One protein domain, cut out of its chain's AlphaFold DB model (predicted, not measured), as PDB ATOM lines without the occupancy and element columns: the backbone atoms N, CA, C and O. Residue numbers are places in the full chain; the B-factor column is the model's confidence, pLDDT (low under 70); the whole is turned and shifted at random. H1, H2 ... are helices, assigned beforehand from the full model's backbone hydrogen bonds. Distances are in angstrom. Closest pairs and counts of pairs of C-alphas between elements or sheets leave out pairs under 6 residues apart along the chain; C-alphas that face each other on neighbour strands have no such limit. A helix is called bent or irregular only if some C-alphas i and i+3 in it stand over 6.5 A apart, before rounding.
ATOM      1  N   SER A  73     -42.333   9.030  26.039       87.94
ATOM      2  CA  SER A  73     -43.353   9.961  25.535       87.94
ATOM      3  C   SER A  73     -42.980  11.430  25.809       87.94
ATOM      4  O   SER A  73     -42.326  11.713  26.818       87.94
ATOM      5  N   PRO A  74     -43.454  12.396  24.994       91.88
ATOM      6  CA  PRO A  74     -43.268  13.823  25.274       91.88
ATOM      7  C   PRO A  74     -43.729  14.227  26.680       91.88
ATOM      8  O   PRO A  74     -43.067  15.016  27.343       91.88
ATOM      9  N   ALA A  75     -44.809  13.615  27.176       91.88
ATOM     10  CA  ALA A  75     -45.315  13.843  28.527       91.88
ATOM     11  C   ALA A  75     -44.385  13.289  29.625       91.88
ATOM     12  O   ALA A  75     -44.289  13.886  30.693       91.88
ATOM     13  N   ALA A  76     -43.674  12.179  29.383       88.31
ATOM     14  CA  ALA A  76     -42.634  11.698  30.295       88.31
ATOM     15  C   ALA A  76     -41.411  12.628  30.291       88.31
ATOM     16  O   ALA A  76     -40.850  12.896  31.349       88.31
ATOM     17  N   VAL A  77     -41.023  13.156  29.125       89.31
ATOM     18  CA  VAL A  77     -39.931  14.139  29.010       89.31
ATOM     19  C   VAL A  77     -40.286  15.428  29.750       89.31
ATOM     20  O   VAL A  77     -39.484  15.917  30.539       89.31
ATOM     21  N   GLU A  78     -41.502  15.941  29.558       94.06
ATOM     22  CA  GLU A  78     -42.003  17.117  30.274       94.06
ATOM     23  C   GLU A  78     -42.073  16.865  31.783       94.06
ATOM     24  O   GLU A  78     -41.624  17.702  32.563       94.06
ATOM     25  N   LEU A  79     -42.556  15.690  32.209       90.94
ATOM     26  CA  LEU A  79     -42.558  15.290  33.614       90.94
ATOM     27  C   LEU A  79     -41.135  15.289  34.188       90.94
ATOM     28  O   LEU A  79     -40.912  15.885  35.233       90.94
ATOM     29  N   LEU A  80     -40.160  14.691  33.508       89.94
ATOM     30  CA  LEU A  80     -38.770  14.632  33.978       89.94
ATOM     31  C   LEU A  80     -38.041  15.984  33.933       89.94
ATOM     32  O   LEU A  80     -37.094  16.176  34.689       89.94
ATOM     33  N   ALA A  81     -38.480  16.918  33.087       92.12
ATOM     34  CA  ALA A  81     -37.899  18.256  32.973       92.12
ATOM     35  C   ALA A  81     -38.334  19.217  34.094       92.12
ATOM     36  O   ALA A  81     -37.757  20.295  34.245       92.12
ATOM     37  N   ARG A  82     -39.357  18.867  34.883       94.31
ATOM     38  CA  ARG A  82     -39.813  19.711  35.990       94.31
ATOM     39  C   ARG A  82     -38.860  19.627  37.183       94.31
ATOM     40  O   ARG A  82     -38.522  18.544  37.650       94.31
ATOM     41  N   ASN A  83     -38.524  20.783  37.760       93.75
ATOM     42  CA  ASN A  83     -37.680  20.869  38.959       93.75
ATOM     43  C   ASN A  83     -38.296  20.208  40.209       93.75
ATOM     44  O   ASN A  83     -37.575  19.942  41.165       93.75
ATOM     45  N   ASP A  84     -39.613  19.976  40.233       93.00
ATOM     46  CA  ASP A  84     -40.318  19.338  41.352       93.00
ATOM     47  C   ASP A  84     -40.458  17.814  41.205       93.00
ATOM     48  O   ASP A  84     -41.086  17.171  42.051       93.00
ATOM     49  N   THR A  85     -39.867  17.217  40.166       87.25
ATOM     50  CA  THR A  85     -39.929  15.771  39.950       87.25
ATOM     51  C   THR A  85     -39.108  15.024  41.001       87.25
ATOM     52  O   THR A  85     -37.899  15.237  41.112       87.25
ATOM     53  N   PRO A  86     -39.733  14.126  41.789       88.38
ATOM     54  CA  PRO A  86     -39.019  13.391  42.823       88.38
ATOM     55  C   PRO A  86     -37.880  12.547  42.243       88.38
ATOM     56  O   PRO A  86     -38.068  11.849  41.247       88.38
ATOM     57  N   ALA A  87     -36.729  12.521  42.919       81.19
ATOM     58  CA  ALA A  87     -35.545  11.787  42.462       81.19
ATOM     59  C   ALA A  87     -35.812  10.293  42.183       81.19
ATOM     60  O   ALA A  87     -35.273   9.735  41.229       81.19
ATOM     61  N   TRP A  88     -36.688   9.650  42.965       84.31
ATOM     62  CA  TRP A  88     -37.070   8.250  42.747       84.31
ATOM     63  C   TRP A  88     -37.806   8.038  41.415       84.31
ATOM     64  O   TRP A  88     -37.648   6.993  40.789       84.31
ATOM     65  N   LEU A  89     -38.586   9.028  40.962       82.25
ATOM     66  CA  LEU A  89     -39.330   8.953  39.709       82.25
ATOM     67  C   LEU A  89     -38.378   9.101  38.521       82.25
ATOM     68  O   LEU A  89     -38.440   8.311  37.583       82.25
ATOM     69  N   SER A  90     -37.426  10.035  38.605       84.25
ATOM     70  CA  SER A  90     -36.333  10.140  37.633       84.25
ATOM     71  C   SER A  90     -35.489   8.864  37.581       84.25
ATOM     72  O   SER A  90     -35.137   8.405  36.494       84.25
ATOM     73  N   GLY A  91     -35.232   8.239  38.735       81.62
ATOM     74  CA  GLY A  91     -34.580   6.931  38.824       81.62
ATOM     75  C   GLY A  91     -35.361   5.823  38.109       81.62
ATOM     76  O   GLY A  91     -34.769   5.053  37.358       81.62
ATOM     77  N   LEU A  92     -36.689   5.785  38.260       78.00
ATOM     78  CA  LEU A  92     -37.556   4.799  37.604       78.00
ATOM     79  C   LEU A  92     -37.562   4.936  36.071       78.00
ATOM     80  O   LEU A  92     -37.423   3.940  35.361       78.00
ATOM     81  N   TYR A  93     -37.682   6.156  35.539       84.31
ATOM     82  CA  TYR A  93     -37.606   6.370  34.087       84.31
ATOM     83  C   TYR A  93     -36.202   6.126  33.537       84.31
ATOM     84  O   TYR A  93     -36.070   5.618  32.425       84.31
ATOM     85  N   THR A  94     -35.160   6.441  34.311       85.56
ATOM     86  CA  THR A  94     -33.776   6.104  33.951       85.56
ATOM     87  C   THR A  94     -33.610   4.592  33.860       85.56
ATOM     88  O   THR A  94     -33.124   4.106  32.848       85.56
ATOM     89  N   TYR A  95     -34.109   3.842  34.847       86.00
ATOM     90  CA  TYR A  95     -34.112   2.380  34.825       86.00
ATOM     91  C   TYR A  95     -34.793   1.832  33.566       86.00
ATOM     92  O   TYR A  95     -34.229   0.987  32.876       86.00
ATOM     93  N   HIS A  96     -35.986   2.334  33.229       82.19
ATOM     94  CA  HIS A  96     -36.707   1.878  32.041       82.19
ATOM     95  C   HIS A  96     -35.980   2.235  30.738       82.19
ATOM     96  O   HIS A  96     -35.925   1.415  29.825       82.19
ATOM     97  N   ARG A  97     -35.435   3.453  30.628       87.88
ATOM     98  CA  ARG A  97     -34.680   3.885  29.445       87.88
ATOM     99  C   ARG A  97     -33.448   3.014  29.247       87.88
ATOM    100  O   ARG A  97     -33.278   2.466  28.169       87.88
ATOM    101  N   ASP A  98     -32.656   2.849  30.299       90.31
ATOM    102  CA  ASP A  98     -31.453   2.024  30.289       90.31
ATOM    103  C   ASP A  98     -31.776   0.584  29.858       90.31
ATOM    104  O   ASP A  98     -31.092   0.042  29.004       90.31
ATOM    105  N   SER A  99     -32.850  -0.024  30.384       86.38
ATOM    106  CA  SER A  99     -33.252  -1.391  29.998       86.38
ATOM    107  C   SER A  99     -33.720  -1.505  28.541       86.38
ATOM    108  O   SER A  99     -33.720  -2.599  27.994       86.38
ATOM    109  N   ALA A 100     -34.155  -0.402  27.924       82.00
ATOM    110  CA  ALA A 100     -34.569  -0.382  26.524       82.00
ATOM    111  C   ALA A 100     -33.401  -0.095  25.567       82.00
ATOM    112  O   ALA A 100     -33.438  -0.540  24.424       82.00
ATOM    113  N   SER A 101     -32.397   0.671  26.006       89.56
ATOM    114  CA  SER A 101     -31.287   1.123  25.157       89.56
ATOM    115  C   SER A 101     -29.984   0.350  25.348       89.56
ATOM    116  O   SER A 101     -29.112   0.449  24.496       89.56
ATOM    117  N   ILE A 102     -29.810  -0.371  26.457       95.25
ATOM    118  CA  ILE A 102     -28.589  -1.123  26.766       95.25
ATOM    119  C   ILE A 102     -28.895  -2.614  26.605       95.25
ATOM    120  O   ILE A 102     -29.500  -3.232  27.480       95.25
ATOM    121  N   THR A 103     -28.501  -3.180  25.464       93.12
ATOM    122  CA  THR A 103     -28.668  -4.607  25.145       93.12
ATOM    123  C   THR A 103     -27.461  -5.433  25.619       93.12
ATOM    124  O   THR A 103     -26.405  -4.861  25.925       93.12
ATOM    125  N   PRO A 104     -27.569  -6.777  25.666       90.31
ATOM    126  CA  PRO A 104     -26.420  -7.648  25.926       90.31
ATOM    127  C   PRO A 104     -25.261  -7.418  24.945       90.31
ATOM    128  O   PRO A 104     -24.107  -7.393  25.368       90.31
ATOM    129  N   ASP A 105     -25.559  -7.168  23.667       91.88
ATOM    130  CA  ASP A 105     -24.546  -6.897  22.637       91.88
ATOM    131  C   ASP A 105     -23.821  -5.570  22.892       91.88
ATOM    132  O   ASP A 105     -22.593  -5.540  22.952       91.88
ATOM    133  N   ILE A 106     -24.570  -4.489  23.162       95.12
ATOM    134  CA  ILE A 106     -23.997  -3.180  23.531       95.12
ATOM    135  C   ILE A 106     -23.110  -3.317  24.772       95.12
ATOM    136  O   ILE A 106     -22.043  -2.712  24.853       95.12
ATOM    137  N   THR A 107     -23.537  -4.129  25.738       95.94
ATOM    138  CA  THR A 107     -22.783  -4.363  26.973       95.94
ATOM    139  C   THR A 107     -21.501  -5.161  26.715       95.94
ATOM    140  O   THR A 107     -20.463  -4.849  27.296       95.94
ATOM    141  N   ALA A 108     -21.538  -6.158  25.824       93.06
ATOM    142  CA  ALA A 108     -20.364  -6.935  25.431       93.06
ATOM    143  C   ALA A 108     -19.331  -6.078  24.682       93.06
ATOM    144  O   ALA A 108     -18.149  -6.110  25.026       93.06
ATOM    145  N   GLU A 109     -19.766  -5.279  23.703       96.44
ATOM    146  CA  GLU A 109     -18.890  -4.358  22.967       96.44
ATOM    147  C   GLU A 109     -18.266  -3.306  23.892       96.44
ATOM    148  O   GLU A 109     -17.059  -3.055  23.837       96.44
ATOM    149  N   TRP A 110     -19.070  -2.736  24.794       97.31
ATOM    150  CA  TRP A 110     -18.600  -1.786  25.797       97.31
ATOM    151  C   TRP A 110     -17.495  -2.384  26.677       97.31
ATOM    152  O   TRP A 110     -16.453  -1.755  26.860       97.31
ATOM    153  N   LEU A 111     -17.679  -3.609  27.183       96.31
ATOM    154  CA  LEU A 111     -16.675  -4.296  28.004       96.31
ATOM    155  C   LEU A 111     -15.370  -4.556  27.238       96.31
ATOM    156  O   LEU A 111     -14.290  -4.419  27.812       96.31
ATOM    157  N   GLN A 112     -15.451  -4.896  25.947       95.44
ATOM    158  CA  GLN A 112     -14.269  -5.084  25.099       95.44
ATOM    159  C   GLN A 112     -13.485  -3.780  24.924       95.44
ATOM    160  O   GLN A 112     -12.261  -3.770  25.068       95.44
ATOM    161  N   LEU A 113     -14.174  -2.674  24.643       95.38
ATOM    162  CA  LEU A 113     -13.539  -1.364  24.488       95.38
ATOM    163  C   LEU A 113     -12.974  -0.841  25.810       95.38
ATOM    164  O   LEU A 113     -11.860  -0.318  25.830       95.38
ATOM    165  N   LEU A 114     -13.690  -1.045  26.919       94.62
ATOM    166  CA  LEU A 114     -13.200  -0.712  28.253       94.62
ATOM    167  C   LEU A 114     -11.914  -1.487  28.572       94.62
ATOM    168  O   LEU A 114     -10.946  -0.890  29.038       94.62
ATOM    169  N   GLN A 115     -11.862  -2.789  28.260       93.25
ATOM    170  CA  GLN A 115     -10.652  -3.602  28.428       93.25
ATOM    171  C   GLN A 115      -9.475  -3.025  27.626       93.25
ATOM    172  O   GLN A 115      -8.382  -2.859  28.169       93.25
ATOM    173  N   GLN A 116      -9.699  -2.662  26.359       92.75
ATOM    174  CA  GLN A 116      -8.665  -2.072  25.503       92.75
ATOM    175  C   GLN A 116      -8.161  -0.722  26.034       92.75
ATOM    176  O   GLN A 116      -6.956  -0.472  26.031       92.75
ATOM    177  N   GLN A 117      -9.054   0.147  26.515       91.06
ATOM    178  CA  GLN A 117      -8.670   1.453  27.057       91.06
ATOM    179  C   GLN A 117      -7.896   1.331  28.374       91.06
ATOM    180  O   GLN A 117      -6.877   2.003  28.541       91.06
ATOM    181  N   LEU A 118      -8.309   0.432  29.276       87.94
ATOM    182  CA  LEU A 118      -7.583   0.168  30.524       87.94
ATOM    183  C   LEU A 118      -6.161  -0.356  30.255       87.94
ATOM    184  O   LEU A 118      -5.213   0.052  30.929       87.94
ATOM    185  N   GLN A 119      -5.992  -1.192  29.223       88.00
ATOM    186  CA  GLN A 119      -4.677  -1.661  28.771       88.00
ATOM    187  C   GLN A 119      -3.813  -0.521  28.200       88.00
ATOM    188  O   GLN A 119      -2.617  -0.457  28.481       88.00
ATOM    189  N   GLN A 120      -4.400   0.399  27.427       87.19
ATOM    190  CA  GLN A 120      -3.676   1.525  26.815       87.19
ATOM    191  C   GLN A 120      -3.244   2.595  27.822       87.19
ATOM    192  O   GLN A 120      -2.167   3.171  27.674       87.19
ATOM    193  N   GLN A 121      -4.052   2.854  28.852       82.12
ATOM    194  CA  GLN A 121      -3.737   3.842  29.889       82.12
ATOM    195  C   GLN A 121      -2.670   3.355  30.882       82.12
ATOM    196  O   GLN A 121      -2.265   4.108  31.765       82.12
ATOM    197  N   GLY A 122      -2.185   2.116  30.734       72.75
ATOM    198  CA  GLY A 122      -1.173   1.558  31.621       72.75
ATOM    199  C   GLY A 122      -1.653   1.517  33.068       72.75
ATOM    200  O   GLY A 122      -0.837   1.697  33.972       72.75
ATOM    201  N   VAL A 123      -2.961   1.306  33.287       62.59
ATOM    202  CA  VAL A 123      -3.551   1.083  34.614       62.59
ATOM    203  C   VAL A 123      -3.070  -0.281  35.109       62.59
ATOM    204  O   VAL A 123      -3.777  -1.282  35.108       62.59
ATOM    205  N   THR A 124      -1.798  -0.338  35.482       54.97
ATOM    206  CA  THR A 124      -1.223  -1.398  36.288       54.97
ATOM    207  C   THR A 124      -1.566  -1.061  37.728       54.97
ATOM    208  O   THR A 124      -1.289   0.056  38.169       54.97
ATOM    209  N   LEU A 139      -6.190  -7.430  34.239       80.25
ATOM    210  CA  LEU A 139      -7.603  -7.196  34.436       80.25
ATOM    211  C   LEU A 139      -8.365  -7.798  33.250       80.25
ATOM    212  O   LEU A 139      -8.526  -7.177  32.196       80.25
ATOM    213  N   ASP A 140      -8.776  -9.054  33.410       86.81
ATOM    214  CA  ASP A 140      -9.462  -9.812  32.371       86.81
ATOM    215  C   ASP A 140     -10.985  -9.650  32.465       86.81
ATOM    216  O   ASP A 140     -11.642 -10.254  33.311       86.81
ATOM    217  N   LEU A 141     -11.562  -8.835  31.577       91.00
ATOM    218  CA  LEU A 141     -13.013  -8.649  31.476       91.00
ATOM    219  C   LEU A 141     -13.706  -9.723  30.614       91.00
ATOM    220  O   LEU A 141     -14.933  -9.705  30.500       91.00
ATOM    221  N   GLN A 142     -12.971 -10.683  30.036       88.69
ATOM    222  CA  GLN A 142     -13.550 -11.751  29.207       88.69
ATOM    223  C   GLN A 142     -14.645 -12.576  29.901       88.69
ATOM    224  O   GLN A 142     -15.633 -12.899  29.235       88.69
ATOM    225  N   PRO A 143     -14.560 -12.891  31.209       82.75
ATOM    226  CA  PRO A 143     -15.656 -13.557  31.907       82.75
ATOM    227  C   PRO A 143     -16.959 -12.746  31.868       82.75
ATOM    228  O   PRO A 143     -18.014 -13.313  31.596       82.75
ATOM    229  N   PHE A 144     -16.892 -11.420  32.041       85.31
ATOM    230  CA  PHE A 144     -18.068 -10.541  32.017       85.31
ATOM    231  C   PHE A 144     -18.643 -10.354  30.613       85.31
ATOM    232  O   PHE A 144     -19.857 -10.241  30.469       85.31
ATOM    233  N   ILE A 145     -17.799 -10.381  29.576       83.94
ATOM    234  CA  ILE A 145     -18.247 -10.330  28.175       83.94
ATOM    235  C   ILE A 145     -19.143 -11.535  27.857       83.94
ATOM    236  O   ILE A 145     -20.157 -11.384  27.181       83.94
ATOM    237  N   ARG A 146     -18.820 -12.722  28.390       73.44
ATOM    238  CA  ARG A 146     -19.619 -13.945  28.189       73.44
ATOM    239  C   ARG A 146     -20.980 -13.914  28.887       73.44
ATOM    240  O   ARG A 146     -21.871 -14.647  28.478       73.44
ATOM    241  N   VAL A 147     -21.134 -13.092  29.923       80.00
ATOM    242  CA  VAL A 147     -22.384 -12.925  30.685       80.00
ATOM    243  C   VAL A 147     -22.946 -11.510  30.540       80.00
ATOM    244  O   VAL A 147     -23.580 -10.988  31.454       80.00
ATOM    245  N   SER A 148     -22.721 -10.867  29.390       86.94
ATOM    246  CA  SER A 148     -23.088  -9.463  29.164       86.94
ATOM    247  C   SER A 148     -24.577  -9.171  29.393       86.94
ATOM    248  O   SER A 148     -24.921  -8.061  29.802       86.94
ATOM    249  N   ALA A 149     -25.448 -10.171  29.219       78.12
ATOM    250  CA  ALA A 149     -26.874 -10.085  29.528       78.12
ATOM    251  C   ALA A 149     -27.167  -9.748  31.003       78.12
ATOM    252  O   ALA A 149     -28.138  -9.051  31.296       78.12
ATOM    253  N   ASP A 150     -26.299 -10.170  31.925       85.50
ATOM    254  CA  ASP A 150     -26.482  -9.980  33.365       85.50
ATOM    255  C   ASP A 150     -25.812  -8.707  33.896       85.50
ATOM    256  O   ASP A 150     -26.163  -8.216  34.972       85.50
ATOM    257  N   VAL A 151     -24.845  -8.155  33.156       92.38
ATOM    258  CA  VAL A 151     -23.955  -7.090  33.644       92.38
ATOM    259  C   VAL A 151     -24.722  -5.807  33.957       92.38
ATOM    260  O   VAL A 151     -24.479  -5.201  34.997       92.38
ATOM    261  N   LEU A 152     -25.704  -5.407  33.143       93.81
ATOM    262  CA  LEU A 152     -26.526  -4.226  33.442       93.81
ATOM    263  C   LEU A 152     -27.305  -4.385  34.758       93.81
ATOM    264  O   LEU A 152     -27.384  -3.448  35.559       93.81
ATOM    265  N   GLY A 153     -27.884  -5.566  34.988       85.94
ATOM    266  CA  GLY A 153     -28.579  -5.880  36.235       85.94
ATOM    267  C   GLY A 153     -27.620  -5.885  37.424       85.94
ATOM    268  O   GLY A 153     -27.921  -5.288  38.463       85.94
ATOM    269  N   TYR A 154     -26.428  -6.452  37.239       91.81
ATOM    270  CA  TYR A 154     -25.394  -6.500  38.264       91.81
ATOM    271  C   TYR A 154     -24.861  -5.113  38.637       91.81
ATOM    272  O   TYR A 154     -24.802  -4.784  39.818       91.81
ATOM    273  N   LEU A 155     -24.561  -4.258  37.657       95.00
ATOM    274  CA  LEU A 155     -24.097  -2.886  37.887       95.00
ATOM    275  C   LEU A 155     -25.129  -2.046  38.660       95.00
ATOM    276  O   LEU A 155     -24.779  -1.232  39.518       95.00
ATOM    277  N   ARG A 156     -26.424  -2.264  38.405       91.94
ATOM    278  CA  ARG A 156     -27.508  -1.638  39.182       91.94
ATOM    279  C   ARG A 156     -27.564  -2.171  40.607       91.94
ATOM    280  O   ARG A 156     -27.757  -1.390  41.538       91.94
ATOM    281  N   PHE A 157     -27.394  -3.479  40.777       89.75
ATOM    282  CA  PHE A 157     -27.374  -4.125  42.085       89.75
ATOM    283  C   PHE A 157     -26.195  -3.649  42.943       89.75
ATOM    284  O   PHE A 157     -26.394  -3.276  44.100       89.75
ATOM    285  N   SER A 158     -24.994  -3.583  42.363       91.19
ATOM    286  CA  SER A 158     -23.772  -3.113  43.024       91.19
ATOM    287  C   SER A 158     -23.734  -1.596  43.233       91.19
ATOM    288  O   SER A 158     -22.859  -1.101  43.940       91.19
ATOM    289  N   ARG A 159     -24.715  -0.867  42.675       93.12
ATOM    290  CA  ARG A 159     -24.816   0.601  42.682       93.12
ATOM    291  C   ARG A 159     -23.591   1.279  42.072       93.12
ATOM    292  O   ARG A 159     -23.204   2.355  42.520       93.12
ATOM    293  N   SER A 160     -23.022   0.658  41.045       94.94
ATOM    294  CA  SER A 160     -21.960   1.259  40.252       94.94
ATOM    295  C   SER A 160     -22.434   2.600  39.685       94.94
ATOM    296  O   SER A 160     -23.480   2.684  39.040       94.94
ATOM    297  N   VAL A 161     -21.689   3.666  39.953       94.00
ATOM    298  CA  VAL A 161     -21.970   5.009  39.438       94.00
ATOM    299  C   VAL A 161     -21.153   5.243  38.177       94.00
ATOM    300  O   VAL A 161     -21.697   5.690  37.165       94.00
ATOM    301  N   VAL A 162     -19.866   4.905  38.229       95.69
ATOM    302  CA  VAL A 162     -18.905   5.125  37.150       95.69
ATOM    303  C   VAL A 162     -19.197   4.205  35.970       95.69
ATOM    304  O   VAL A 162     -19.430   4.696  34.864       95.69
ATOM    305  N   LEU A 163     -19.252   2.888  36.187       95.94
ATOM    306  CA  LEU A 163     -19.439   1.941  35.082       95.94
ATOM    307  C   LEU A 163     -20.834   2.056  34.459       95.94
ATOM    308  O   LEU A 163     -20.948   2.006  33.238       95.94
ATOM    309  N   LEU A 164     -21.888   2.306  35.251       95.56
ATOM    310  CA  LEU A 164     -23.211   2.615  34.685       95.56
ATOM    311  C   LEU A 164     -23.207   3.906  33.861       95.56
ATOM    312  O   LEU A 164     -23.929   3.984  32.868       95.56
ATOM    313  N   SER A 165     -22.445   4.930  34.257       95.56
ATOM    314  CA  SER A 165     -22.340   6.168  33.475       95.56
ATOM    315  C   SER A 165     -21.638   5.921  32.142       95.56
ATOM    316  O   SER A 165     -22.162   6.322  31.105       95.56
ATOM    317  N   LEU A 166     -20.511   5.205  32.162       96.19
ATOM    318  CA  LEU A 166     -19.759   4.853  30.956       96.19
ATOM    319  C   LEU A 166     -20.571   3.958  30.012       96.19
ATOM    320  O   LEU A 166     -20.583   4.191  28.807       96.19
ATOM    321  N   LEU A 167     -21.301   2.975  30.545       97.19
ATOM    322  CA  LEU A 167     -22.163   2.103  29.745       97.19
ATOM    323  C   LEU A 167     -23.319   2.882  29.096       97.19
ATOM    324  O   LEU A 167     -23.659   2.638  27.941       97.19
ATOM    325  N   ARG A 168     -23.908   3.857  29.804       96.12
ATOM    326  CA  ARG A 168     -24.940   4.747  29.239       96.12
ATOM    327  C   ARG A 168     -24.387   5.659  28.148       96.12
ATOM    328  O   ARG A 168     -25.055   5.860  27.138       96.12
ATOM    329  N   GLU A 169     -23.202   6.225  28.359       95.62
ATOM    330  CA  GLU A 169     -22.522   7.069  27.372       95.62
ATOM    331  C   GLU A 169     -22.207   6.275  26.103       95.62
ATOM    332  O   GLU A 169     -22.534   6.723  24.999       95.62
ATOM    333  N   TYR A 170     -21.684   5.057  26.266       96.88
ATOM    334  CA  TYR A 170     -21.425   4.151  25.157       96.88
ATOM    335  C   TYR A 170     -22.707   3.767  24.420       96.88
ATOM    336  O   TYR A 170     -22.772   3.895  23.203       96.88
ATOM    337  N   ALA A 171     -23.766   3.383  25.133       95.94
ATOM    338  CA  ALA A 171     -25.043   3.043  24.507       95.94
ATOM    339  C   ALA A 171     -25.661   4.216  23.719       95.94
ATOM    340  O   ALA A 171     -26.410   3.994  22.771       95.94
ATOM    341  N   ALA A 172     -25.361   5.463  24.097       94.31
ATOM    342  CA  ALA A 172     -25.870   6.655  23.422       94.31
ATOM    343  C   ALA A 172     -25.001   7.132  22.245       94.31
ATOM    344  O   ALA A 172     -25.528   7.760  21.327       94.31
ATOM    345  N   SER A 173     -23.687   6.896  22.285       96.19
ATOM    346  CA  SER A 173     -22.724   7.524  21.364       96.19
ATOM    347  C   SER A 173     -21.776   6.556  20.653       96.19
ATOM    348  O   SER A 173     -21.075   6.974  19.733       96.19
ATOM    349  N   SER A 174     -21.735   5.291  21.076       96.06
ATOM    350  CA  SER A 174     -20.726   4.290  20.700       96.06
ATOM    351  C   SER A 174     -19.281   4.725  20.989       96.06
ATOM    352  O   SER A 174     -18.339   4.209  20.390       96.06
ATOM    353  N   VAL A 175     -19.091   5.675  21.912       93.31
ATOM    354  CA  VAL A 175     -17.787   6.185  22.358       93.31
ATOM    355  C   VAL A 175     -17.696   6.062  23.881       93.31
ATOM    356  O   VAL A 175     -18.680   6.282  24.584       93.31
ATOM    357  N   ILE A 176     -16.517   5.686  24.390       92.19
ATOM    358  CA  ILE A 176     -16.203   5.663  25.826       92.19
ATOM    359  C   ILE A 176     -15.139   6.728  26.097       92.19
ATOM    360  O   ILE A 176     -14.049   6.665  25.524       92.19
ATOM    361  N   THR A 177     -15.442   7.674  26.986       91.75
ATOM    362  CA  THR A 177     -14.539   8.778  27.342       91.75
ATOM    363  C   THR A 177     -14.010   8.586  28.764       91.75
ATOM    364  O   THR A 177     -14.511   9.167  29.728       91.75
ATOM    365  N   VAL A 178     -13.006   7.720  28.925       91.19
ATOM    366  CA  VAL A 178     -12.457   7.361  30.248       91.19
ATOM    367  C   VAL A 178     -11.667   8.515  30.873       91.19
ATOM    368  O   VAL A 178     -11.568   8.609  32.090       91.19
ATOM    369  N   GLU A 179     -11.156   9.447  30.068       87.69
ATOM    370  CA  GLU A 179     -10.309  10.560  30.521       87.69
ATOM    371  C   GLU A 179     -11.033  11.540  31.457       87.69
ATOM    372  O   GLU A 179     -10.390  12.267  32.212       87.69
ATOM    373  N   ALA A 180     -12.367  11.584  31.397       86.38
ATOM    374  CA  ALA A 180     -13.191  12.437  32.250       86.38
ATOM    375  C   ALA A 180     -13.564  11.773  33.590       86.38
ATOM    376  O   ALA A 180     -14.181  12.417  34.443       86.38
ATOM    377  N   VAL A 181     -13.218  10.497  33.772       92.19
ATOM    378  CA  VAL A 181     -13.542   9.705  34.957       92.19
ATOM    379  C   VAL A 181     -12.354   9.694  35.915       92.19
ATOM    380  O   VAL A 181     -11.209   9.546  35.500       92.19
ATOM    381  N   ASP A 182     -12.631   9.834  37.211       91.56
ATOM    382  CA  ASP A 182     -11.620   9.665  38.255       91.56
ATOM    383  C   ASP A 182     -11.034   8.235  38.191       91.56
ATOM    384  O   ASP A 182     -11.785   7.270  38.388       91.56
ATOM    385  N   PRO A 183      -9.728   8.072  37.902       86.81
ATOM    386  CA  PRO A 183      -9.118   6.759  37.704       86.81
ATOM    387  C   PRO A 183      -9.207   5.873  38.949       86.81
ATOM    388  O   PRO A 183      -9.389   4.663  38.809       86.81
ATOM    389  N   ASP A 184      -9.163   6.452  40.154       87.50
ATOM    390  CA  ASP A 184      -9.266   5.688  41.401       87.50
ATOM    391  C   ASP A 184     -10.692   5.141  41.590       87.50
ATOM    392  O   ASP A 184     -10.886   3.988  41.984       87.50
ATOM    393  N   ALA A 185     -11.705   5.946  41.253       90.62
ATOM    394  CA  ALA A 185     -13.107   5.536  41.307       90.62
ATOM    395  C   ALA A 185     -13.429   4.466  40.252       90.62
ATOM    396  O   ALA A 185     -14.117   3.487  40.552       90.62
ATOM    397  N   LEU A 186     -12.897   4.622  39.034       92.38
ATOM    398  CA  LEU A 186     -13.019   3.615  37.982       92.38
ATOM    399  C   LEU A 186     -12.376   2.299  38.411       92.38
ATOM    400  O   LEU A 186     -13.009   1.250  38.320       92.38
ATOM    401  N   GLN A 187     -11.146   2.349  38.923       87.81
ATOM    402  CA  GLN A 187     -10.440   1.162  39.382       87.81
ATOM    403  C   GLN A 187     -11.194   0.455  40.517       87.81
ATOM    404  O   GLN A 187     -11.314  -0.770  40.493       87.81
ATOM    405  N   ALA A 188     -11.740   1.203  41.482       90.31
ATOM    406  CA  ALA A 188     -12.512   0.637  42.584       90.31
ATOM    407  C   ALA A 188     -13.779  -0.096  42.103       90.31
ATOM    408  O   ALA A 188     -14.048  -1.212  42.548       90.31
ATOM    409  N   GLU A 189     -14.540   0.483  41.169       94.38
ATOM    410  CA  GLU A 189     -15.745  -0.169  40.636       94.38
ATOM    411  C   GLU A 189     -15.423  -1.352  39.717       94.38
ATOM    412  O   GLU A 189     -16.124  -2.365  39.743       94.38
ATOM    413  N   VAL A 190     -14.340  -1.271  38.942       90.88
ATOM    414  CA  VAL A 190     -13.864  -2.408  38.149       90.88
ATOM    415  C   VAL A 190     -13.451  -3.556  39.069       90.88
ATOM    416  O   VAL A 190     -13.828  -4.691  38.813       90.88
ATOM    417  N   GLN A 191     -12.752  -3.295  40.176       88.75
ATOM    418  CA  GLN A 191     -12.453  -4.331  41.173       88.75
ATOM    419  C   GLN A 191     -13.726  -4.905  41.804       88.75
ATOM    420  O   GLN A 191     -13.815  -6.114  42.015       88.75
ATOM    421  N   GLN A 192     -14.735  -4.064  42.051       88.88
ATOM    422  CA  GLN A 192     -16.030  -4.503  42.566       88.88
ATOM    423  C   GLN A 192     -16.753  -5.454  41.599       88.88
ATOM    424  O   GLN A 192     -17.505  -6.315  42.061       88.88
ATOM    425  N   LEU A 193     -16.513  -5.361  40.281       86.00
ATOM    426  CA  LEU A 193     -17.063  -6.337  39.337       86.00
ATOM    427  C   LEU A 193     -16.629  -7.763  39.691       86.00
ATOM    428  O   LEU A 193     -17.464  -8.665  39.697       86.00
ATOM    429  N   PHE A 194     -15.359  -7.942  40.063       86.44
ATOM    430  CA  PHE A 194     -14.757  -9.233  40.418       86.44
ATOM    431  C   PHE A 194     -15.023  -9.674  41.866       86.44
ATOM    432  O   PHE A 194     -14.558 -10.739  42.277       86.44
ATOM    433  N   ASP A 195     -15.766  -8.894  42.655       87.94
ATOM    434  CA  ASP A 195     -16.141  -9.298  44.006       87.94
ATOM    435  C   ASP A 195     -17.170 -10.440  43.956       87.94
ATOM    436  O   ASP A 195     -18.377 -10.231  43.793       87.94
ATOM    437  N   LEU A 196     -16.680 -11.668  44.143       70.94
ATOM    438  CA  LEU A 196     -17.491 -12.886  44.159       70.94
ATOM    439  C   LEU A 196     -18.631 -12.840  45.191       70.94
ATOM    440  O   LEU A 196     -19.651 -13.503  44.990       70.94
ATOM    441  N   GLN A 197     -18.500 -12.072  46.280       77.56
ATOM    442  CA  GLN A 197     -19.575 -11.935  47.266       77.56
ATOM    443  C   GLN A 197     -20.728 -11.101  46.710       77.56
ATOM    444  O   GLN A 197     -21.887 -11.502  46.843       77.56
ATOM    445  N   ASN A 198     -20.425  -9.984  46.044       78.50
ATOM    446  CA  ASN A 198     -21.439  -9.149  45.398       78.50
ATOM    447  C   ASN A 198     -22.098  -9.886  44.234       78.50
ATOM    448  O   ASN A 198     -23.323  -9.845  44.104       78.50
ATOM    449  N   LEU A 199     -21.311 -10.612  43.436       74.00
ATOM    450  CA  LEU A 199     -21.823 -11.415  42.331       74.00
ATOM    451  C   LEU A 199     -22.763 -12.520  42.836       74.00
ATOM    452  O   LEU A 199     -23.881 -12.669  42.345       74.00
ATOM    453  N   SER A 200     -22.362 -13.253  43.880       63.94
ATOM    454  CA  SER A 200     -23.213 -14.267  44.513       63.94
ATOM    455  C   SER A 200     -24.496 -13.657  45.087       63.94
ATOM    456  O   SER A 200     -25.590 -14.178  44.853       63.94
ATOM    457  N   ALA A 201     -24.394 -12.521  45.784       70.19
ATOM    458  CA  ALA A 201     -25.546 -11.830  46.352       70.19
ATOM    459  C   ALA A 201     -26.525 -11.342  45.269       70.19
ATOM    460  O   ALA A 201     -27.741 -11.454  45.454       70.19
ATOM    461  N   TYR A 202     -26.014 -10.856  44.134       83.25
ATOM    462  CA  TYR A 202     -26.819 -10.466  42.978       83.25
ATOM    463  C   TYR A 202     -27.644 -11.640  42.448       83.25
ATOM    464  O   TYR A 202     -28.870 -11.542  42.404       83.25
ATOM    465  N   TYR A 203     -27.013 -12.776  42.141       65.19
ATOM    466  CA  TYR A 203     -27.730 -13.933  41.592       65.19
ATOM    467  C   TYR A 203     -28.729 -14.542  42.580       65.19
ATOM    468  O   TYR A 203     -29.823 -14.938  42.181       65.19
ATOM    469  N   VAL A 204     -28.418 -14.554  43.881       61.91
ATOM    470  CA  VAL A 204     -29.390 -14.948  44.916       61.91
ATOM    471  C   VAL A 204     -30.583 -13.988  44.952       61.91
ATOM    472  O   VAL A 204     -31.715 -14.415  45.183       61.91
ATOM    473  N   THR A 205     -30.349 -12.693  44.742       66.56
ATOM    474  CA  THR A 205     -31.402 -11.671  44.746       66.56
ATOM    475  C   THR A 205     -32.280 -11.778  43.507       66.56
ATOM    476  O   THR A 205     -33.500 -11.784  43.654       66.56
ATOM    477  N   MET A 206     -31.689 -11.935  42.321       68.31
ATOM    478  CA  MET A 206     -32.431 -12.146  41.076       68.31
ATOM    479  C   MET A 206     -33.302 -13.398  41.167       68.31
ATOM    480  O   MET A 206     -34.515 -13.284  41.047       68.31
ATOM    481  N   ALA A 207     -32.746 -14.525  41.629       51.88
ATOM    482  CA  ALA A 207     -33.518 -15.750  41.846       51.88
ATOM    483  C   ALA A 207     -34.733 -15.560  42.787       51.88
ATOM    484  O   ALA A 207     -35.771 -16.209  42.624       51.88
ATOM    485  N   ARG A 208     -34.643 -14.658  43.779       56.00
ATOM    486  CA  ARG A 208     -35.780 -14.298  44.650       56.00
ATOM    487  C   ARG A 208     -36.802 -13.407  43.945       56.00
ATOM    488  O   ARG A 208     -37.997 -13.623  44.137       56.00
ATOM    489  N   VAL A 209     -36.360 -12.410  43.180       53.22
ATOM    490  CA  VAL A 209     -37.247 -11.518  42.410       53.22
ATOM    491  C   VAL A 209     -38.028 -12.322  41.374       53.22
ATOM    492  O   VAL A 209     -39.250 -12.189  41.302       53.22
ATOM    493  N   ASP A 210     -37.358 -13.236  40.680       46.25
ATOM    494  CA  ASP A 210     -37.965 -14.127  39.689       46.25
ATOM    495  C   ASP A 210     -39.012 -15.032  40.354       46.25
ATOM    496  O   ASP A 210     -40.148 -15.158  39.886       46.25
TER     497      ASP A 210
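Overview. This is residues 73 to 124 and 139 to 210 of the 758 residues of the protein "Peptidase_M43 domain-containing protein" of Tetradesmus obliquus (UniProt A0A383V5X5). A core of crossed helices has H6 in its middle, with H3, H5 and H7 packed on it at steep angles and the short H4 on H3. H2 leads from this core out to H1 at one far end, and H8 crosses H5. The printed part has 124 residues with eight named helices, H1 to H8 in order, and no named strand; its class is all helix. It is compact, with a radius of gyration of the C-alphas of 15.5 A, and spans 46 by 36 by 25 A.

Along the chain. H1, residues 74 to 81, begins at C-alpha 74 (-43.268, 13.823, 25.274). H2 is residues 87 to 101, 20.8 A from first to last C-alpha, and H3 residues 104 to 120, 24.5 A. H4 is residues 142 to 146, H5 148 to 157, H6 162 to 173 and H7 183 to 193. H5 is irregular: C-alphas 149 and 152 are 7.1 A apart. H8, residues 196 to 210, 21.0 A, ends at C-alpha 210 (-37.965, -14.127, 39.689).

Arrangement. The hub H6 touches H3, closest C-alphas Ile 106 and Ala 171, 6.4 A; H5, Leu 155 and Leu 164, 6.4 A, at a steep tilt of 49 degrees; and H7, Val 162 and Leu 186, 6.1 A, about perpendicular at 84 degrees. H2 only just touches H6, with 3 pairs of C-alphas within 8 A, the closest Ser 101 and Ala 171, 6.6 A. H3 touches H4, closest C-alphas Ala 108 and Ile 145, 4.9 A. H8 only just touches H5, with 3 such pairs, the closest Tyr 154 and Tyr 202, 6.3 A. H1 is close to H2 but not clearly touching, Leu 80 and Ser 90 closest at 6.3 A. Every O i to N i+4 pair is within hydrogen-bond range in H1, H2, H3, H4, H6, H7 and H8, and 4 of 6 in H5.

Size, cuts and confidence. The C-alphas farthest apart, Ala 75 and Thr 124, are 47.3 A apart. Residues 125 to 138 are not printed; C-alphas 124 and 139 are 8.8 A apart across this cut. Of the links printed whole, none is long. Residues 123 to 124, 200 and 203 to 210 have pLDDT under 70.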